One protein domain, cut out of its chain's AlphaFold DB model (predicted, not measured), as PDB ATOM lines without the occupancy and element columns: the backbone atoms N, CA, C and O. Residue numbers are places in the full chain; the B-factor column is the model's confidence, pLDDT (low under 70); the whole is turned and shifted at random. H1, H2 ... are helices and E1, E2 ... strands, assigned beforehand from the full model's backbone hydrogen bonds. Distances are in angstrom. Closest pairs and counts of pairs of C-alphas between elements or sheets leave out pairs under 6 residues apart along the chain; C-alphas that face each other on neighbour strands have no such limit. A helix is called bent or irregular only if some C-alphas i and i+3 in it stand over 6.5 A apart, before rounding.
ATOM      1  N   VAL A  19     164.281 160.529 137.230       82.25
ATOM      2  CA  VAL A  19     164.594 161.407 138.368       82.25
ATOM      3  C   VAL A  19     163.753 162.674 138.237       82.25
ATOM      4  O   VAL A  19     163.807 163.313 137.197       82.25
ATOM      5  N   PHE A  20     163.000 163.045 139.278       80.25
ATOM      6  CA  PHE A  20     162.014 164.143 139.202       80.25
ATOM      7  C   PHE A  20     161.035 163.993 138.022       80.25
ATOM      8  O   PHE A  20     160.743 164.964 137.336       80.25
ATOM      9  N   ASP A  21     160.554 162.769 137.786       77.38
ATOM     10  CA  ASP A  21     159.563 162.445 136.750       77.38
ATOM     11  C   ASP A  21     160.023 162.694 135.290       77.38
ATOM     12  O   ASP A  21     159.203 162.645 134.378       77.38
ATOM     13  N   VAL A  22     161.333 162.876 135.054       81.88
ATOM     14  CA  VAL A  22     161.966 162.988 133.719       81.88
ATOM     15  C   VAL A  22     163.144 162.026 133.536       81.88
ATOM     16  O   VAL A  22     163.714 161.501 134.500       81.88
ATOM     17  N   TYR A  23     163.535 161.805 132.278       84.19
ATOM     18  CA  TYR A  23     164.602 160.879 131.908       84.19
ATOM     19  C   TYR A  23     165.994 161.390 132.290       84.19
ATOM     20  O   TYR A  23     166.359 162.537 132.032       84.19
ATOM     21  N   CYS A  24     166.815 160.504 132.852       85.56
ATOM     22  CA  CYS A  24     168.219 160.769 133.137       85.56
ATOM     23  C   CYS A  24     169.118 160.221 132.017       85.56
ATOM     24  O   CYS A  24     169.154 159.019 131.765       85.56
ATOM     25  N   ALA A  25     169.862 161.109 131.355       85.56
ATOM     26  CA  ALA A  25     170.763 160.785 130.246       85.56
ATOM     27  C   ALA A  25     172.205 160.493 130.701       85.56
ATOM     28  O   ALA A  25     172.942 159.744 130.056       85.56
ATOM     29  N   ASN A  26     172.644 161.095 131.808       87.38
ATOM     30  CA  ASN A  26     173.982 160.866 132.349       87.38
ATOM     31  C   ASN A  26     173.994 160.982 133.870       87.38
ATOM     32  O   ASN A  26     173.366 161.880 134.434       87.38
ATOM     33  N   ILE A  27     174.755 160.093 134.504       89.44
ATOM     34  CA  ILE A  27     175.038 160.102 135.933       89.44
ATOM     35  C   ILE A  27     176.554 160.124 136.100       89.44
ATOM     36  O   ILE A  27     177.266 159.270 135.567       89.44
ATOM     37  N   SER A  28     177.058 161.065 136.885       89.56
ATOM     38  CA  SER A  28     178.461 161.110 137.288       89.56
ATOM     39  C   SER A  28     178.535 161.256 138.798       89.56
ATOM     40  O   SER A  28     178.065 162.250 139.345       89.56
ATOM     41  N   ALA A  29     179.089 160.259 139.481       87.50
ATOM     42  CA  ALA A  29     179.163 160.212 140.932       87.50
ATOM     43  C   ALA A  29     180.599 159.976 141.405       87.50
ATOM     44  O   ALA A  29     181.275 159.052 140.952       87.50
ATOM     45  N   SER A  30     181.041 160.790 142.361       88.12
ATOM     46  CA  SER A  30     182.356 160.703 142.990       88.12
ATOM     47  C   SER A  30     182.243 160.716 144.508       88.12
ATOM     48  O   SER A  30     181.355 161.353 145.087       88.12
ATOM     49  N   ILE A  31     183.172 160.026 145.171       83.44
ATOM     50  CA  ILE A  31     183.283 160.025 146.626       83.44
ATOM     51  C   ILE A  31     184.547 160.750 147.085       83.44
ATOM     52  O   ILE A  31     185.652 160.492 146.609       83.44
ATOM     53  N   GLY A  32     184.384 161.639 148.062       80.31
ATOM     54  CA  GLY A  32     185.496 162.198 148.822       80.31
ATOM     55  C   GLY A  32     185.703 161.415 150.109       80.31
ATOM     56  O   GLY A  32     184.758 161.196 150.869       80.31
ATOM     57  N   TRP A  33     186.946 161.029 150.379       84.25
ATOM     58  CA  TRP A  33     187.323 160.405 151.645       84.25
ATOM     59  C   TRP A  33     187.591 161.461 152.717       84.25
ATOM     60  O   TRP A  33     188.029 162.568 152.415       84.25
ATOM     61  N   ASN A  34     187.387 161.097 153.981       82.94
ATOM     62  CA  ASN A  34     187.807 161.889 155.144       82.94
ATOM     63  C   ASN A  34     187.256 163.321 155.140       82.94
ATOM     64  O   ASN A  34     187.974 164.283 155.390       82.94
ATOM     65  N   GLY A  35     185.977 163.460 154.790       75.25
ATOM     66  CA  GLY A  35     185.304 164.757 154.789       75.25
ATOM     67  C   GLY A  35     185.618 165.660 153.589       75.25
ATOM     68  O   GLY A  35     185.047 166.740 153.525       75.25
ATOM     69  N   GLN A  36     186.424 165.232 152.604       80.38
ATOM     70  CA  GLN A  36     186.726 166.034 151.400       80.38
ATOM     71  C   GLN A  36     185.506 166.324 150.503       80.38
ATOM     72  O   GLN A  36     185.568 167.194 149.638       80.38
ATOM     73  N   GLY A  37     184.388 165.638 150.744       76.62
ATOM     74  CA  GLY A  37     183.139 165.810 150.012       76.62
ATOM     75  C   GLY A  37     183.119 165.064 148.683       76.62
ATOM     76  O   GLY A  37     184.111 164.973 147.972       76.62
ATOM     77  N   GLY A  38     181.966 164.480 148.378       85.12
ATOM     78  CA  GLY A  38     181.660 163.856 147.094       85.12
ATOM     79  C   GLY A  38     180.490 164.569 146.430       85.12
ATOM     80  O   GLY A  38     179.769 165.329 147.089       85.12
ATOM     81  N   SER A  39     180.288 164.313 145.146       89.50
ATOM     82  CA  SER A  39     179.187 164.891 144.379       89.50
ATOM     83  C   SER A  39     178.591 163.871 143.427       89.50
ATOM     84  O   SER A  39     179.303 163.041 142.870       89.50
ATOM     85  N   MET A  40     177.290 163.983 143.207       89.38
ATOM     86  CA  MET A  40     176.570 163.324 142.136       89.38
ATOM     87  C   MET A  40     175.981 164.383 141.225       89.38
ATOM     88  O   MET A  40     175.368 165.342 141.698       89.38
ATOM     89  N   GLN A  41     176.163 164.191 139.933       91.50
ATOM     90  CA  GLN A  41     175.664 165.056 138.890       91.50
ATOM     91  C   GLN A  41     174.758 164.243 137.972       91.50
ATOM     92  O   GLN A  41     175.150 163.169 137.510       91.50
ATOM     93  N   PHE A  42     173.555 164.752 137.733       90.00
ATOM     94  CA  PHE A  42     172.568 164.141 136.853       90.00
ATOM     95  C   PHE A  42     172.277 165.093 135.707       90.00
ATOM     96  O   PHE A  42     171.888 166.234 135.945       90.00
ATOM     97  N   LYS A  43     172.401 164.605 134.473       89.88
ATOM     98  CA  LYS A  43     171.881 165.302 133.299       89.88
ATOM     99  C   LYS A  43     170.513 164.731 132.961       89.88
ATOM    100  O   LYS A  43     170.420 163.568 132.568       89.88
ATOM    101  N   LEU A  44     169.472 165.531 133.139       88.12
ATOM    102  CA  LEU A  44     168.087 165.181 132.846       88.12
ATOM    103  C   LEU A  44     167.647 165.818 131.529       88.12
ATOM    104  O   LEU A  44     168.129 166.895 131.168       88.12
ATOM    105  N   VAL A  45     166.748 165.145 130.819       85.50
ATOM    106  CA  VAL A  45     166.214 165.576 129.524       85.50
ATOM    107  C   VAL A  45     164.700 165.413 129.547       85.50
ATOM    108  O   VAL A  45     164.198 164.349 129.914       85.50
ATOM    109  N   GLU A  46     163.986 166.469 129.168       82.75
ATOM    110  CA  GLU A  46     162.535 166.407 128.994       82.75
ATOM    111  C   GLU A  46     162.164 165.696 127.695       82.75
ATOM    112  O   GLU A  46     162.825 165.861 126.667       82.75
ATOM    113  N   ASP A  47     161.077 164.929 127.738       70.88
ATOM    114  CA  ASP A  47     160.477 164.360 126.537       70.88
ATOM    115  C   ASP A  47     159.469 165.351 125.941       70.88
ATOM    116  O   ASP A  47     158.456 165.683 126.556       70.88
ATOM    117  N   LEU A  48     159.759 165.840 124.735       60.50
ATOM    118  CA  LEU A  48     158.915 166.802 124.026       60.50
ATOM    119  C   LEU A  48     157.720 166.149 123.307       60.50
ATOM    120  O   LEU A  48     156.843 166.879 122.848       60.50
ATOM    121  N   ASN A  49     157.674 164.816 123.175       61.28
ATOM    122  CA  ASN A  49     156.591 164.086 122.505       61.28
ATOM    123  C   ASN A  49     156.230 162.790 123.264       61.28
ATOM    124  O   ASN A  49     156.432 161.699 122.719       61.28
ATOM    125  N   PRO A  50     155.662 162.878 124.483       59.84
ATOM    126  CA  PRO A  50     155.254 161.690 125.226       59.84
ATOM    127  C   PRO A  50     154.217 160.891 124.423       59.84
ATOM    128  O   PRO A  50     153.278 161.455 123.845       59.84
ATOM    129  N   CYS A  51     154.377 159.567 124.364       54.75
ATOM    130  CA  CYS A  51     153.392 158.708 123.717       54.75
ATOM    131  C   CYS A  51     152.059 158.754 124.496       54.75
ATOM    132  O   CYS A  51     152.060 158.950 125.712       54.75
ATOM    133  N   PRO A  52     150.893 158.561 123.844       43.53
ATOM    134  CA  PRO A  52     149.612 158.524 124.547       43.53
ATOM    135  C   PRO A  52     149.592 157.393 125.592       43.53
ATOM    136  O   PRO A  52     149.474 156.224 125.229       43.53
ATOM    137  N   GLY A  53     149.704 157.743 126.877       54.22
ATOM    138  CA  GLY A  53     149.779 156.795 127.998       54.22
ATOM    139  C   GLY A  53     151.046 156.896 128.859       54.22
ATOM    140  O   GLY A  53     151.067 156.282 129.922       54.22
ATOM    141  N   ASP A  54     152.054 157.677 128.455       55.16
ATOM    142  CA  ASP A  54     153.212 157.985 129.302       55.16
ATOM    143  C   ASP A  54     152.865 159.100 130.307       55.16
ATOM    144  O   ASP A  54     152.543 160.225 129.929       55.16
ATOM    145  N   ASP A  55     152.962 158.799 131.605       53.94
ATOM    146  CA  ASP A  55     152.771 159.749 132.720       53.94
ATOM    147  C   ASP A  55     153.985 160.687 132.940       53.94
ATOM    148  O   ASP A  55     154.087 161.356 133.971       53.94
ATOM    149  N   ILE A  56     154.915 160.741 131.981       57.59
ATOM    150  CA  ILE A  56     156.192 161.464 132.067       57.59
ATOM    151  C   ILE A  56     155.959 162.922 131.659       57.59
ATOM    152  O   ILE A  56     155.451 163.203 130.573       57.59
ATOM    153  N   LYS A  57     156.275 163.853 132.564       65.88
ATOM    154  CA  LYS A  57     155.883 165.270 132.482       65.88
ATOM    155  C   LYS A  57     157.096 166.193 132.474       65.88
ATOM    156  O   LYS A  57     158.168 165.819 132.934       65.88
ATOM    157  N   GLU A  58     156.874 167.412 131.984       68.56
ATOM    158  CA  GLU A  58     157.723 168.588 132.230       68.56
ATOM    159  C   GLU A  58     158.098 168.663 133.721       68.56
ATOM    160  O   GLU A  58     157.257 168.382 134.588       68.56
ATOM    161  N   ILE A  59     159.348 169.021 134.031       71.38
ATOM    162  CA  ILE A  59     159.784 169.168 135.424       71.38
ATOM    163  C   ILE A  59     158.954 170.274 136.096       71.38
ATOM    164  O   ILE A  59     158.836 171.387 135.581       71.38
ATOM    165  N   ASP A  60     158.403 170.005 137.287       75.25
ATOM    166  CA  ASP A  60     157.800 171.067 138.099       75.25
ATOM    167  C   ASP A  60     158.910 171.967 138.664       75.25
ATOM    168  O   ASP A  60     159.567 171.669 139.668       75.25
ATOM    169  N   ASP A  61     159.089 173.109 138.013       73.25
ATOM    170  CA  ASP A  61     160.067 174.137 138.348       73.25
ATOM    171  C   ASP A  61     159.932 174.649 139.800       73.25
ATOM    172  O   ASP A  61     160.918 175.012 140.455       73.25
ATOM    173  N   ILE A  62     158.715 174.632 140.360       73.69
ATOM    174  CA  ILE A  62     158.444 175.000 141.757       73.69
ATOM    175  C   ILE A  62     158.932 173.892 142.691       73.69
ATOM    176  O   ILE A  62     159.580 174.183 143.706       73.69
ATOM    177  N   GLN A  63     158.664 172.627 142.363       76.69
ATOM    178  CA  GLN A  63     159.166 171.474 143.110       76.69
ATOM    179  C   GLN A  63     160.698 171.426 143.091       76.69
ATOM    180  O   GLN A  63     161.315 171.189 144.135       76.69
ATOM    181  N   LEU A  64     161.314 171.721 141.946       81.19
ATOM    182  CA  LEU A  64     162.761 171.747 141.766       81.19
ATOM    183  C   LEU A  64     163.426 172.834 142.631       81.19
ATOM    184  O   LEU A  64     164.421 172.569 143.307       81.19
ATOM    185  N   ARG A  65     162.851 174.044 142.692       80.00
ATOM    186  CA  ARG A  65     163.374 175.156 143.512       80.00
ATOM    187  C   ARG A  65     163.137 174.953 145.010       80.00
ATOM    188  O   ARG A  65     164.048 175.159 145.812       80.00
ATOM    189  N   ASN A  66     161.946 174.499 145.403       82.38
ATOM    190  CA  ASN A  66     161.570 174.305 146.813       82.38
ATOM    191  C   ASN A  66     162.212 173.069 147.463       82.38
ATOM    192  O   ASN A  66     162.040 172.832 148.667       82.38
ATOM    193  N   SER A  67     162.926 172.265 146.677       84.56
ATOM    194  CA  SER A  67     163.613 171.066 147.145       84.56
ATOM    195  C   SER A  67     165.093 171.287 147.462       84.56
ATOM    196  O   SER A  67     165.728 170.386 148.010       84.56
ATOM    197  N   LEU A  68     165.648 172.470 147.179       87.00
ATOM    198  CA  LEU A  68     167.043 172.788 147.490       87.00
ATOM    199  C   LEU A  68     167.337 172.648 148.995       87.00
ATOM    200  O   LEU A  68     166.599 173.131 149.857       87.00
ATOM    201  N   GLY A  69     168.437 171.970 149.318       84.88
ATOM    202  CA  GLY A  69     168.862 171.645 150.679       84.88
ATOM    203  C   GLY A  69     168.180 170.418 151.298       84.88
ATOM    204  O   GLY A  69     168.452 170.102 152.463       84.88
ATOM    205  N   LYS A  70     167.311 169.714 150.559       88.81
ATOM    206  CA  LYS A  70     166.660 168.482 151.028       88.81
ATOM    207  C   LYS A  70     167.484 167.232 150.714       88.81
ATOM    208  O   LYS A  70     168.332 167.225 149.819       88.81
ATOM    209  N   GLY A  71     167.228 166.170 151.474       87.88
ATOM    210  CA  GLY A  71     167.840 164.864 151.249       87.88
ATOM    211  C   GLY A  71     167.356 164.268 149.932       87.88
ATOM    212  O   GLY A  71     166.163 164.287 149.640       87.88
ATOM    213  N   PHE A  72     168.283 163.732 149.152       88.94
ATOM    214  CA  PHE A  72     168.053 163.127 147.851       88.94
ATOM    215  C   PHE A  72     168.662 161.728 147.830       88.94
ATOM    216  O   PHE A  72     169.715 161.493 148.431       88.94
ATOM    217  N   ARG A  73     168.018 160.804 147.120       87.50
ATOM    218  CA  ARG A  73     168.542 159.457 146.899       87.50
ATOM    219  C   ARG A  73     168.301 159.003 145.473       87.50
ATOM    220  O   ARG A  73     167.267 159.319 144.894       87.50
ATOM    221  N   PHE A  74     169.241 158.223 144.957       87.19
ATOM    222  CA  PHE A  74     169.180 157.602 143.645       87.19
ATOM    223  C   PHE A  74     169.571 156.125 143.727       87.19
ATOM    224  O   PHE A  74     170.529 155.773 144.418       87.19
ATOM    225  N   GLN A  75     168.833 155.270 143.022       86.19
ATOM    226  CA  GLN A  75     169.066 153.839 142.931       86.19
ATOM    227  C   GLN A  75     168.898 153.353 141.487       86.19
ATOM    228  O   GLN A  75     167.819 153.459 140.910       86.19
ATOM    229  N   TYR A  76     169.949 152.756 140.928       85.38
ATOM    230  CA  TYR A  76     169.940 152.190 139.581       85.38
ATOM    231  C   TYR A  76     170.885 150.991 139.500       85.38
ATOM    232  O   TYR A  76     172.077 151.128 139.758       85.38
ATOM    233  N   GLY A  77     170.373 149.799 139.187       84.56
ATOM    234  CA  GLY A  77     171.152 148.564 139.354       84.56
ATOM    235  C   GLY A  77     171.609 148.382 140.809       84.56
ATOM    236  O   GLY A  77     170.815 148.551 141.737       84.56
ATOM    237  N   SER A  78     172.895 148.079 141.010       84.38
ATOM    238  CA  SER A  78     173.527 148.032 142.341       84.38
ATOM    239  C   SER A  78     173.964 149.407 142.864       84.38
ATOM    240  O   SER A  78     174.332 149.525 144.036       84.38
ATOM    241  N   LEU A  79     173.949 150.450 142.025       83.81
ATOM    242  CA  LEU A  79     174.305 151.808 142.434       83.81
ATOM    243  C   LEU A  79     173.197 152.366 143.326       83.81
ATOM    244  O   LEU A  79     172.047 152.460 142.903       83.81
ATOM    245  N   ASN A  80     173.538 152.743 144.555       86.56
ATOM    246  CA  ASN A  80     172.590 153.303 145.512       86.56
ATOM    247  C   ASN A  80     173.279 154.391 146.325       86.56
ATOM    248  O   ASN A  80     174.130 154.093 147.162       86.56
ATOM    249  N   LEU A  81     172.919 155.641 146.063       84.38
ATOM    250  CA  LEU A  81     173.627 156.795 146.592       84.38
ATOM    251  C   LEU A  81     172.658 157.814 147.184       84.38
ATOM    252  O   LEU A  81     171.609 158.109 146.605       84.38
ATOM    253  N   GLY A  82     173.037 158.379 148.328       87.75
ATOM    254  CA  GLY A  82     172.304 159.442 149.004       87.75
ATOM    255  C   GLY A  82     173.154 160.695 149.210       87.75
ATOM    256  O   GLY A  82     174.349 160.615 149.489       87.75
ATOM    257  N   GLY A  83     172.534 161.868 149.112       90.19
ATOM    258  CA  GLY A  83     173.196 163.147 149.366       90.19
ATOM    259  C   GLY A  83     172.208 164.294 149.552       90.19
ATOM    260  O   GLY A  83     171.004 164.084 149.661       90.19
ATOM    261  N   ILE A  84     172.713 165.519 149.626       91.00
ATOM    262  CA  ILE A  84     171.901 166.727 149.777       91.00
ATOM    263  C   ILE A  84     171.801 167.417 148.424       91.00
ATOM    264  O   ILE A  84     172.819 167.726 147.809       91.00
ATOM    265  N   TYR A  85     170.582 167.671 147.960       91.19
ATOM    266  CA  TYR A  85     170.358 168.390 146.711       91.19
ATOM    267  C   TYR A  85     170.769 169.861 146.872       91.19
ATOM    268  O   TYR A  85     170.191 170.576 147.690       91.19
ATOM    269  N   GLN A  86     171.802 170.302 146.148       90.50
ATOM    270  CA  GLN A  86     172.442 171.607 146.371       90.50
ATOM    271  C   GLN A  86     172.091 172.652 145.324       90.50
ATOM    272  O   GLN A  86     171.917 173.822 145.661       90.50
ATOM    273  N   ARG A  87     172.047 172.258 144.049       90.56
ATOM    274  CA  ARG A  87     171.796 173.182 142.940       90.56
ATOM    275  C   ARG A  87     171.312 172.446 141.704       90.56
ATOM    276  O   ARG A  87     171.607 171.264 141.531       90.56
ATOM    277  N   PHE A  88     170.665 173.194 140.824       91.19
ATOM    278  CA  PHE A  88     170.396 172.798 139.452       91.19
ATOM    279  C   PHE A  88     170.793 173.930 138.501       91.19
ATOM    280  O   PHE A  88     170.841 175.093 138.909       91.19
ATOM    281  N   SER A  89     171.057 173.598 137.243       90.12
ATOM    282  CA  SER A  89     171.075 174.564 136.144       90.12
ATOM    283  C   SER A  89     170.242 174.051 134.984       90.12
ATOM    284  O   SER A  89     170.295 172.868 134.663       90.12
ATOM    285  N   GLU A  90     169.500 174.950 134.357       89.56
ATOM    286  CA  GLU A  90     168.624 174.672 133.224       89.56
ATOM    287  C   GLU A  90     169.256 175.213 131.936       89.56
ATOM    288  O   GLU A  90     169.847 176.299 131.929       89.56
ATOM    289  N   GLN A  91     169.151 174.448 130.853       86.50
ATOM    290  CA  GLN A  91     169.542 174.862 129.509       86.50
ATOM    291  C   GLN A  91     168.442 174.490 128.520       86.50
ATOM    292  O   GLN A  91     168.082 173.319 128.404       86.50
ATOM    293  N   GLU A  92     167.961 175.476 127.770       84.69
ATOM    294  CA  GLU A  92     166.954 175.296 126.727       84.69
ATOM    295  C   GLU A  92     167.597 175.415 125.340       84.69
ATOM    296  O   GLU A  92     168.407 176.309 125.078       84.69
ATOM    297  N   SER A  93     167.259 174.488 124.443       78.88
ATOM    298  CA  SER A  93     167.750 174.459 123.064       78.88
ATOM    299  C   SER A  93     166.647 174.023 122.098       78.88
ATOM    300  O   SER A  93     165.587 173.562 122.514       78.88
ATOM    301  N   SER A  94     166.917 174.074 120.790       74.19
ATOM    302  CA  SER A  94     166.008 173.537 119.763       74.19
ATOM    303  C   SER A  94     165.729 172.033 119.892       74.19
ATOM    304  O   SER A  94     164.830 171.526 119.229       74.19
ATOM    305  N   SER A  95     166.511 171.316 120.705       67.38
ATOM    306  CA  SER A  95     166.364 169.883 120.981       67.38
ATOM    307  C   SER A  95     165.653 169.591 122.312       67.38
ATOM    308  O   SER A  95     165.581 168.429 122.696       67.38
ATOM    309  N   GLY A  96     165.142 170.617 123.007       77.31
ATOM    310  CA  GLY A  96     164.444 170.509 124.294       77.31
ATOM    311  C   GLY A  96     165.195 171.130 125.470       77.31
ATOM    312  O   GLY A  96     166.293 171.681 125.307       77.31
ATOM    313  N   LYS A  97     164.570 171.057 126.652       84.19
ATOM    314  CA  LYS A  97     165.149 171.493 127.926       84.19
ATOM    315  C   LYS A  97     165.982 170.378 128.545       84.19
ATOM    316  O   LYS A  97     165.619 169.202 128.529       84.19
ATOM    317  N   THR A  98     167.117 170.768 129.108       87.44
ATOM    318  CA  THR A  98     167.990 169.879 129.874       87.44
ATOM    319  C   THR A  98     168.297 170.490 131.227       87.44
ATOM    320  O   THR A  98     168.519 171.696 131.340       87.44
ATOM    321  N   TYR A  99     168.339 169.641 132.248       88.69
ATOM    322  CA  TYR A  99     168.631 170.041 133.617       88.69
ATOM    323  C   TYR A  99     169.889 169.338 134.095       88.69
ATOM    324  O   TYR A  99     170.071 168.142 133.886       88.69
ATOM    325  N   ASP A 100     170.754 170.084 134.761       90.56
ATOM    326  CA  ASP A 100     171.954 169.567 135.395       90.56
ATOM    327  C   ASP A 100     171.797 169.700 136.909       90.56
ATOM    328  O   ASP A 100     171.841 170.804 137.455       90.56
ATOM    329  N   ILE A 101     171.526 168.579 137.572       91.25
ATOM    330  CA  ILE A 101     171.241 168.504 139.004       91.25
ATOM    331  C   ILE A 101     172.492 168.055 139.740       91.25
ATOM    332  O   ILE A 101     173.034 166.988 139.458       91.25
ATOM    333  N   VAL A 102     172.893 168.819 140.756       91.81
ATOM    334  CA  VAL A 102     174.037 168.492 141.610       91.81
ATOM    335  C   VAL A 102     173.579 168.192 143.032       91.81
ATOM    336  O   VAL A 102     172.960 169.014 143.718       91.81
ATOM    337  N   VAL A 103     173.951 167.006 143.491       91.31
ATOM    338  CA  VAL A 103     173.728 166.503 144.843       91.31
ATOM    339  C   VAL A 103     175.091 166.317 145.501       91.31
ATOM    340  O   VAL A 103     175.960 165.651 144.952       91.31
ATOM    341  N   GLU A 104     175.307 166.899 146.674       91.81
ATOM    342  CA  GLU A 104     176.593 166.822 147.375       91.81
ATOM    343  C   GLU A 104     176.515 165.951 148.630       91.81
ATOM    344  O   GLU A 104     175.479 165.834 149.287       91.81
ATOM    345  N   SER A 105     177.651 165.372 149.009       90.06
ATOM    346  CA  SER A 105     177.807 164.679 150.285       90.06
ATOM    347  C   SER A 105     177.571 165.631 151.473       90.06
ATOM    348  O   SER A 105     178.094 166.751 151.463       90.06
ATOM    349  N   PRO A 106     176.922 165.178 152.567       90.62
ATOM    350  CA  PRO A 106     176.759 165.947 153.808       90.62
ATOM    351  C   PRO A 106     178.052 166.423 154.493       90.62
ATOM    352  O   PRO A 106     177.977 167.144 155.481       90.62
ATOM    353  N   ASN A 303     194.731 143.697 148.170       77.12
ATOM    354  CA  ASN A 303     195.325 142.654 147.333       77.12
ATOM    355  C   ASN A 303     195.876 143.272 146.038       77.12
ATOM    356  O   ASN A 303     195.140 143.937 145.308       77.12
ATOM    357  N   THR A 304     197.150 143.019 145.738       74.19
ATOM    358  CA  THR A 304     197.763 143.390 144.454       74.19
ATOM    359  C   THR A 304     197.183 142.538 143.323       74.19
ATOM    360  O   THR A 304     196.926 141.350 143.518       74.19
ATOM    361  N   GLY A 305     197.010 143.109 142.135       80.88
ATOM    362  CA  GLY A 305     196.466 142.444 140.951       80.88
ATOM    363  C   GLY A 305     194.938 142.407 140.892       80.88
ATOM    364  O   GLY A 305     194.383 141.856 139.944       80.88
ATOM    365  N   ALA A 306     194.232 142.998 141.860       83.88
ATOM    366  CA  ALA A 306     192.771 142.951 141.904       83.88
ATOM    367  C   ALA A 306     192.118 143.718 140.741       83.88
ATOM    368  O   ALA A 306     191.120 143.256 140.187       83.88
ATOM    369  N   ILE A 307     192.699 144.854 140.328       84.81
ATOM    370  CA  ILE A 307     192.220 145.592 139.147       84.81
ATOM    371  C   ILE A 307     192.397 144.734 137.885       84.81
ATOM    372  O   ILE A 307     191.513 144.680 137.035       84.81
ATOM    373  N   ASP A 308     193.520 144.023 137.784       86.19
ATOM    374  CA  ASP A 308     193.834 143.152 136.648       86.19
ATOM    375  C   ASP A 308     192.876 141.963 136.542       86.19
ATOM    376  O   ASP A 308     192.356 141.663 135.466       86.19
ATOM    377  N   ALA A 309     192.597 141.323 137.679       87.06
ATOM    378  CA  ALA A 309     191.636 140.236 137.775       87.06
ATOM    379  C   ALA A 309     190.229 140.703 137.379       87.06
ATOM    380  O   ALA A 309     189.552 140.022 136.610       87.06
ATOM    381  N   PHE A 310     189.815 141.893 137.832       87.00
ATOM    382  CA  PHE A 310     188.524 142.471 137.467       87.00
ATOM    383  C   PHE A 310     188.425 142.762 135.963       87.00
ATOM    384  O   PHE A 310     187.448 142.371 135.325       87.00
ATOM    385  N   ILE A 311     189.451 143.380 135.368       87.50
ATOM    386  CA  ILE A 311     189.501 143.643 133.919       87.50
ATOM    387  C   ILE A 311     189.441 142.328 133.132       87.50
ATOM    388  O   ILE A 311     188.646 142.207 132.200       87.50
ATOM    389  N   THR A 312     190.231 141.329 133.529       88.00
ATOM    390  CA  THR A 312     190.281 140.013 132.871       88.00
ATOM    391  C   THR A 312     188.932 139.301 132.943       88.00
ATOM    392  O   THR A 312     188.456 138.763 131.942       88.00
ATOM    393  N   GLN A 313     188.270 139.355 134.102       88.62
ATOM    394  CA  GLN A 313     186.929 138.811 134.278       88.62
ATOM    395  C   GLN A 313     185.932 139.484 133.323       88.62
ATOM    396  O   GLN A 313     185.246 138.797 132.567       88.62
ATOM    397  N   LYS A 314     185.881 140.821 133.290       88.69
ATOM    398  CA  LYS A 314     184.932 141.554 132.432       88.69
ATOM    399  C   LYS A 314     185.222 141.416 130.939       88.69
ATOM    400  O   LYS A 314     184.287 141.425 130.136       88.69
ATOM    401  N   ALA A 315     186.486 141.217 130.564       88.12
ATOM    402  CA  ALA A 315     186.863 140.841 129.204       88.12
ATOM    403  C   ALA A 315     186.293 139.466 128.823       88.12
ATOM    404  O   ALA A 315     185.721 139.324 127.745       88.12
ATOM    405  N   SER A 316     186.389 138.472 129.717       88.69
ATOM    406  CA  SER A 316     185.858 137.121 129.471       88.69
ATOM    407  C   SER A 316     184.330 137.075 129.352       88.69
ATOM    408  O   SER A 316     183.793 136.260 128.608       88.69
ATOM    409  N   GLU A 317     183.632 137.996 130.023       88.69
ATOM    410  CA  GLU A 317     182.179 138.180 129.922       88.69
ATOM    411  C   GLU A 317     181.756 138.898 128.620       88.69
ATOM    412  O   GLU A 317     180.562 139.030 128.360       88.69
ATOM    413  N   GLY A 318     182.702 139.394 127.807       85.75
ATOM    414  CA  GLY A 318     182.415 140.152 126.582       85.75
ATOM    415  C   GLY A 318     181.826 141.545 126.830       85.75
ATOM    416  O   GLY A 318     181.225 142.130 125.933       85.75
ATOM    417  N   ARG A 319     181.970 142.077 128.051       86.19
ATOM    418  CA  ARG A 319     181.345 143.339 128.489       86.19
ATOM    419  C   ARG A 319     182.326 144.488 128.670       86.19
ATOM    420  O   ARG A 319     181.903 145.601 128.966       86.19
ATOM    421  N   LEU A 320     183.620 144.239 128.513       88.75
ATOM    422  CA  LEU A 320     184.656 145.261 128.611       88.75
ATOM    423  C   LEU A 320     184.656 146.151 127.361       88.75
ATOM    424  O   LEU A 320     184.878 145.663 126.258       88.75
ATOM    425  N   ALA A 321     184.454 147.456 127.542       86.88
ATOM    426  CA  ALA A 321     184.546 148.438 126.464       86.88
ATOM    427  C   ALA A 321     185.964 149.025 126.352       86.88
ATOM    428  O   ALA A 321     186.546 149.065 125.270       86.88
ATOM    429  N   SER A 322     186.537 149.460 127.477       88.75
ATOM    430  CA  SER A 322     187.880 150.056 127.553       88.75
ATOM    431  C   SER A 322     188.423 150.008 128.982       88.75
ATOM    432  O   SER A 322     187.659 149.894 129.938       88.75
ATOM    433  N   TYR A 323     189.743 150.096 129.160       90.06
ATOM    434  CA  TYR A 323     190.363 150.206 130.483       90.06
ATOM    435  C   TYR A 323     191.660 151.019 130.443       90.06
ATOM    436  O   TYR A 323     192.318 151.122 129.409       90.06
ATOM    437  N   SER A 763     191.006 152.850 135.673       87.12
ATOM    438  CA  SER A 763     189.615 153.019 135.285       87.12
ATOM    439  C   SER A 763     189.189 151.914 134.329       87.12
ATOM    440  O   SER A 763     189.983 151.454 133.511       87.12
ATOM    441  N   VAL A 764     187.936 151.484 134.417       89.25
ATOM    442  CA  VAL A 764     187.378 150.421 133.576       89.25
ATOM    443  C   VAL A 764     185.979 150.798 133.127       89.25
ATOM    444  O   VAL A 764     185.146 151.191 133.936       89.25
ATOM    445  N   ASP A 765     185.736 150.650 131.834       89.31
ATOM    446  CA  ASP A 765     184.459 150.898 131.188       89.31
ATOM    447  C   ASP A 765     183.818 149.569 130.805       89.31
ATOM    448  O   ASP A 765     184.404 148.778 130.060       89.31
ATOM    449  N   ILE A 766     182.595 149.342 131.270       90.56
ATOM    450  CA  ILE A 766     181.818 148.138 130.995       90.56
ATOM    451  C   ILE A 766     180.469 148.473 130.357       90.56
ATOM    452  O   ILE A 766     179.858 149.502 130.644       90.56
ATOM    453  N   ALA A 767     179.985 147.579 129.501       86.25
ATOM    454  CA  ALA A 767     178.629 147.613 128.974       86.25
ATOM    455  C   ALA A 767     177.640 147.035 130.004       86.25
ATOM    456  O   ALA A 767     177.862 145.959 130.575       86.25
ATOM    457  N   GLY A 768     176.532 147.742 130.223       86.19
ATOM    458  CA  GLY A 768     175.435 147.356 131.108       86.19
ATOM    459  C   GLY A 768     175.299 148.209 132.374       86.19
ATOM    460  O   GLY A 768     176.017 149.189 132.587       86.19
ATOM    461  N   LEU A 769     174.336 147.804 133.208       84.81
ATOM    462  CA  LEU A 769     174.006 148.435 134.488       84.81
ATOM    463  C   LEU A 769     175.180 148.358 135.482       84.81
ATOM    464  O   LEU A 769     175.955 147.398 135.433       84.81
ATOM    465  N   PRO A 770     175.291 149.316 136.420       85.81
ATOM    466  CA  PRO A 770     176.303 149.263 137.465       85.81
ATOM    467  C   PRO A 770     176.077 148.068 138.409       85.81
ATOM    468  O   PRO A 770     174.980 147.863 138.930       85.81
ATOM    469  N   GLU A 771     177.141 147.301 138.658       87.25
ATOM    470  CA  GLU A 771     177.143 146.080 139.485       87.25
ATOM    471  C   GLU A 771     177.673 146.287 140.907       87.25
ATOM    472  O   GLU A 771     177.401 145.474 141.789       87.25
ATOM    473  N   ALA A 772     178.397 147.381 141.132       86.62
ATOM    474  CA  ALA A 772     178.977 147.763 142.414       86.62
ATOM    475  C   ALA A 772     178.663 149.227 142.742       86.62
ATOM    476  O   ALA A 772     178.363 150.022 141.843       86.62
ATOM    477  N   ASN A 773     178.743 149.570 144.024       87.00
ATOM    478  CA  ASN A 773     178.444 150.895 144.547       87.00
ATOM    479  C   ASN A 773     179.726 151.678 144.903       87.00
ATOM    480  O   ASN A 773     180.817 151.112 145.014       87.00
ATOM    481  N   LEU A 774     179.607 152.998 145.093       85.38
ATOM    482  CA  LEU A 774     180.717 153.813 145.594       85.38
ATOM    483  C   LEU A 774     181.121 153.346 146.995       85.38
ATOM    484  O   LEU A 774     180.277 153.128 147.863       85.38
ATOM    485  N   GLY A 775     182.428 153.221 147.220       80.00
ATOM    486  CA  GLY A 775     182.969 152.734 148.486       80.00
ATOM    487  C   GLY A 775     182.957 151.210 148.661       80.00
ATOM    488  O   GLY A 775     183.435 150.739 149.696       80.00
ATOM    489  N   ASP A 776     182.504 150.432 147.670       85.25
ATOM    490  CA  ASP A 776     182.672 148.974 147.670       85.25
ATOM    491  C   ASP A 776     184.125 148.575 147.360       85.25
ATOM    492  O   ASP A 776     184.860 149.283 146.662       85.25
ATOM    493  N   ARG A 777     184.551 147.418 147.889       82.12
ATOM    494  CA  ARG A 777     185.859 146.810 147.591       82.12
ATOM    495  C   ARG A 777     185.757 145.816 146.442       82.12
ATOM    496  O   ARG A 777     184.918 144.918 146.467       82.12
ATOM    497  N   LEU A 778     186.717 145.867 145.528       79.94
ATOM    498  CA  LEU A 778     186.842 144.884 144.451       79.94
ATOM    499  C   LEU A 778     187.590 143.634 144.916       79.94
ATOM    500  O   LEU A 778     188.813 143.634 144.926       79.94
ATOM    501  N   GLN A 779     186.880 142.574 145.314       75.81
ATOM    502  CA  GLN A 779     187.476 141.266 145.670       75.81
ATOM    503  C   GLN A 779     188.666 141.363 146.665       75.81
ATOM    504  O   GLN A 779     189.664 140.653 146.556       75.81
ATOM    505  N   GLY A 780     188.586 142.278 147.639       73.50
ATOM    506  CA  GLY A 780     189.672 142.541 148.603       73.50
ATOM    507  C   GLY A 780     190.771 143.506 148.119       73.50
ATOM    508  O   GLY A 780     191.718 143.767 148.857       73.50
ATOM    509  N   GLY A 781     190.634 144.052 146.914       76.44
ATOM    510  CA  GLY A 781     191.461 145.092 146.306       76.44
ATOM    511  C   GLY A 781     191.001 146.527 146.616       76.44
ATOM    512  O   GLY A 781     190.437 146.772 147.689       76.44
ATOM    513  N   PRO A 782     191.265 147.497 145.717       80.06
ATOM    514  CA  PRO A 782     190.998 148.915 145.958       80.06
ATOM    515  C   PRO A 782     189.502 149.239 146.074       80.06
ATOM    516  O   PRO A 782     188.634 148.481 145.631       80.06
ATOM    517  N   TYR A 783     189.226 150.396 146.677       84.62
ATOM    518  CA  TYR A 783     187.884 150.961 146.766       84.62
ATOM    519  C   TYR A 783     187.493 151.645 145.453       84.62
ATOM    520  O   TYR A 783     188.325 152.299 144.816       84.62
ATOM    521  N   ILE A 784     186.218 151.535 145.084       86.31
ATOM    522  CA  ILE A 784     185.639 152.283 143.964       86.31
ATOM    523  C   ILE A 784     185.418 153.734 144.409       86.31
ATOM    524  O   ILE A 784     184.654 153.985 145.346       86.31
ATOM    525  N   THR A 785     186.099 154.682 143.756       86.06
ATOM    526  CA  THR A 785     186.056 156.112 144.113       86.06
ATOM    527  C   THR A 785     185.144 156.935 143.219       86.06
ATOM    528  O   THR A 785     184.588 157.931 143.673       86.06
ATOM    529  N   ASP A 786     184.968 156.517 141.966       86.88
ATOM    530  CA  ASP A 786     184.116 157.214 141.007       86.88
ATOM    531  C   ASP A 786     183.361 156.212 140.135       86.88
ATOM    532  O   ASP A 786     183.911 155.180 139.734       86.88
ATOM    533  N   ILE A 787     182.102 156.536 139.844       88.88
ATOM    534  CA  ILE A 787     181.223 155.796 138.942       88.88
ATOM    535  C   ILE A 787     180.569 156.797 137.991       88.88
ATOM    536  O   ILE A 787     179.941 157.756 138.437       88.88
ATOM    537  N   SER A 788     180.667 156.563 136.683       88.31
ATOM    538  CA  SER A 788     179.894 157.301 135.679       88.31
ATOM    539  C   SER A 788     179.041 156.340 134.864       88.31
ATOM    540  O   SER A 788     179.530 155.308 134.416       88.31
ATOM    541  N   VAL A 789     177.766 156.665 134.681       87.12
ATOM    542  CA  VAL A 789     176.823 155.902 133.863       87.12
ATOM    543  C   VAL A 789     176.340 156.809 132.739       87.12
ATOM    544  O   VAL A 789     175.755 157.862 132.985       87.12
ATOM    545  N   THR A 790     176.599 156.409 131.498       85.31
ATOM    546  CA  THR A 790     176.103 157.095 130.299       85.31
ATOM    547  C   THR A 790     175.017 156.248 129.661       85.31
ATOM    548  O   THR A 790     175.206 155.044 129.479       85.31
ATOM    549  N   ILE A 791     173.888 156.875 129.341       84.38
ATOM    550  CA  ILE A 791     172.730 156.218 128.741       84.38
ATOM    551  C   ILE A 791     172.510 156.859 127.374       84.38
ATOM    552  O   ILE A 791     172.244 158.055 127.279       84.38
ATOM    553  N   ASP A 792     172.665 156.067 126.318       76.75
ATOM    554  CA  ASP A 792     172.446 156.494 124.937       76.75
ATOM    555  C   ASP A 792     171.301 155.679 124.326       76.75
ATOM    556  O   ASP A 792     171.275 154.450 124.432       76.75
ATOM    557  N   ALA A 793     170.383 156.367 123.647       65.81
ATOM    558  CA  ALA A 793     169.274 155.757 122.928       65.81
ATOM    559  C   ALA A 793     169.740 154.763 121.843       65.81
ATOM    560  O   ALA A 793     169.039 153.804 121.533       65.81
ATOM    561  N   THR A 794     170.936 154.948 121.278       65.25
ATOM    562  CA  THR A 794     171.464 154.059 120.224       65.25
ATOM    563  C   THR A 794     172.540 153.102 120.749       65.25
ATOM    564  O   THR A 794     172.692 151.996 120.232       65.25
ATOM    565  N   GLY A 795     173.289 153.518 121.777       65.81
ATOM    566  CA  GLY A 795     174.457 152.810 122.320       65.81
ATOM    567  C   GLY A 795     174.217 151.984 123.591       65.81
ATOM    568  O   GLY A 795     175.120 151.262 124.016       65.81
ATOM    569  N   GLY A 796     173.029 152.060 124.201       80.75
ATOM    570  CA  GLY A 796     172.705 151.366 125.452       80.75
ATOM    571  C   GLY A 796     173.332 152.016 126.695       80.75
ATOM    572  O   GLY A 796     173.712 153.187 126.685       80.75
ATOM    573  N   VAL A 797     173.418 151.258 127.796       84.00
ATOM    574  CA  VAL A 797     173.983 151.731 129.075       84.00
ATOM    575  C   VAL A 797     175.467 151.375 129.164       84.00
ATOM    576  O   VAL A 797     175.832 150.203 129.049       84.00
ATOM    577  N   LYS A 798     176.321 152.367 129.427       87.75
ATOM    578  CA  LYS A 798     177.760 152.198 129.681       87.75
ATOM    579  C   LYS A 798     178.098 152.668 131.095       87.75
ATOM    580  O   LYS A 798     177.761 153.793 131.451       87.75
ATOM    581  N   THR A 799     178.800 151.839 131.869       89.12
ATOM    582  CA  THR A 799     179.246 152.153 133.234       89.12
ATOM    583  C   THR A 799     180.772 152.204 133.312       89.12
ATOM    584  O   THR A 799     181.449 151.253 132.934       89.12
ATOM    585  N   SER A 800     181.314 153.288 133.849       88.81
ATOM    586  CA  SER A 800     182.741 153.523 134.065       88.81
ATOM    587  C   SER A 800     183.060 153.534 135.557       88.81
ATOM    588  O   SER A 800     182.442 154.290 136.302       88.81
ATOM    589  N   TYR A 801     184.042 152.747 135.991       89.50
ATOM    590  CA  TYR A 801     184.553 152.712 137.365       89.50
ATOM    591  C   TYR A 801     185.956 153.297 137.436       89.50
ATOM    592  O   TYR A 801     186.794 152.977 136.594       89.50
ATOM    593  N   LYS A 802     186.250 154.073 138.482       87.00
ATOM    594  CA  LYS A 802     187.609 154.497 138.842       87.00
ATOM    595  C   LYS A 802     187.996 153.956 140.214       87.00
ATOM    596  O   LYS A 802     187.186 153.932 141.141       87.00
ATOM    597  N   MET A 803     189.240 153.501 140.322       84.50
ATOM    598  CA  MET A 803     189.765 152.771 141.472       84.50
ATOM    599  C   MET A 803     191.129 153.330 141.871       84.50
ATOM    600  O   MET A 803     191.958 153.629 141.005       84.50
ATOM    601  N   ASN A 804     191.385 153.418 143.178       72.69
ATOM    602  CA  ASN A 804     192.701 153.779 143.701       72.69
ATOM    603  C   ASN A 804     193.033 153.003 144.987       72.69
ATOM    604  O   ASN A 804     192.198 152.889 145.890       72.69
ATOM    605  N   THR A 805     194.250 152.464 145.076       69.94
ATOM    606  CA  THR A 805     194.787 151.874 146.314       69.94
ATOM    607  C   THR A 805     195.189 152.944 147.332       69.94
ATOM    608  O   THR A 805     195.392 154.107 146.992       69.94
TER     609      THR A 805
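Overview. This is residues 19 to 106, 303 to 323 and 763 to 805 of the 902 residues of an uncharacterized protein of Crocinitomicaceae bacterium (UniProt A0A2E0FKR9). Picture one long, twisted sheet of nine strands that folds back on itself at one end, where E3 and the bent strand E4 turn over, with E5 as the hinge, and come partly face to face with the rest of the sheet. Helix H2 packs on the far end of the sheet, over E7; the short helix H1 only grazes the sheet at the folded end, and residues 49 to 54 stick out from there. The printed part has 152 residues, with elements in the chain order E1 E2 H1 E3 E4 E5 H2 E6 E7 E8 E9, and the class is mostly strand. The sheet's order is E3 - E4 - E5 - E2 - E1 - E8 - E9 - E7 - E6, all antiparallel. The whole is compact, with a radius of gyration of the C-alphas of 17.1 A, and spans 50 by 38 by 25 A.

Along the chain. Start in the sheet with E1, residues 22 to 30: find C-alpha 22 at (161.966, 162.988, 133.719), from where the strand runs 22.5 A to C-alpha 30. On its two sides look for E2, residues 39 to 45, 19.7 A long, and E8, residues 783 to 792, 27.3 A long. Beyond E2 come E5, residues 96 to 104, 26.3 A long, then E4, residues 79 to 93, the longest strand at 30.5 A, and E3, residues 71 to 76, 17.4 A long. Beyond E8 come E9, residues 796 to 804, which runs 27.2 A and ends at C-alpha 804 at (192.701, 153.779, 143.701), then E7, residues 763 to 767, and E6, residues 320 to 323. Of the helices, H1 is residues 61 to 66, and H2 is residues 306 to 316, beginning at C-alpha 306 at (192.771, 142.951, 141.904) and running 15.4 A.

Arrangement. Look first at E1 and E8, antiparallel at 156 degrees, where N 27 and O 789 are 2.9 A apart, within hydrogen-bond range. E1 and E2 form a hairpin at 160 degrees, with N 41 and O 28 at 2.8 A; E1 bends by 67 degrees at residue 25. E5 is antiparallel to E2 at 165 degrees, with N 42 and O 101 at 2.9 A. E3, E4 and E5 are a meander, each strand the antiparallel neighbour of the one before. E4 bends by 101 degrees at residue 82, and its pairing is staggered: residues 79 to 84 pair with E3, for instance N 74 and O 81 at 2.9 A, and residues 84 to 93 with E5, for instance N 98 and O 91 at 2.8 A. This is a folded sheet, one sheet bent back into two leaves: E3 and E4 face E2, E1, E8, E9, E7 and E6, with 22 pairs of C-alphas within 11 A and E5 as the hinge. On the other side of E1, E8 and E9 form a hairpin at 162 degrees, with N 800 and O 788 at 2.8 A. E9 and E7 have N 766 and O 799 at 2.8 A, and E7 and the edge strand E6 have N 765 and O 322 at 2.8 A. H2 is on the sheet at a height of 9.3 A and runs along the strands, at 24 degrees to E7 on the local plane. It lies over E7, with 8 of its 11 C-alphas, and only just not over E6, with 2. The closest C-alphas of H2 and E7 are those of Ile 311 and Val 764, 7.1 A apart. H1 only grazes the sheet, with its residues 61 to 65; H1 and H2 are apart. In H1 and H2 every O i to N i+4 pair is within hydrogen-bond range.

Size, cuts and confidence. The two C-alphas farthest apart are those of Pro 52 and Thr 304, at 54.3 A. Two cuts break the printed part: residues 107 to 302 are not printed, with 30.5 A between C-alphas 106 and 303, and residues 324 to 762 are not printed, with 5.6 A between C-alphas 323 and 763. The long links are E2 to H1 and E7 to E8, each with 15 residues. The mean pLDDT of the printed part is 82.5; it is under 70 at residues 48 to 58, residue 95, residues 793 to 795 and residue 805.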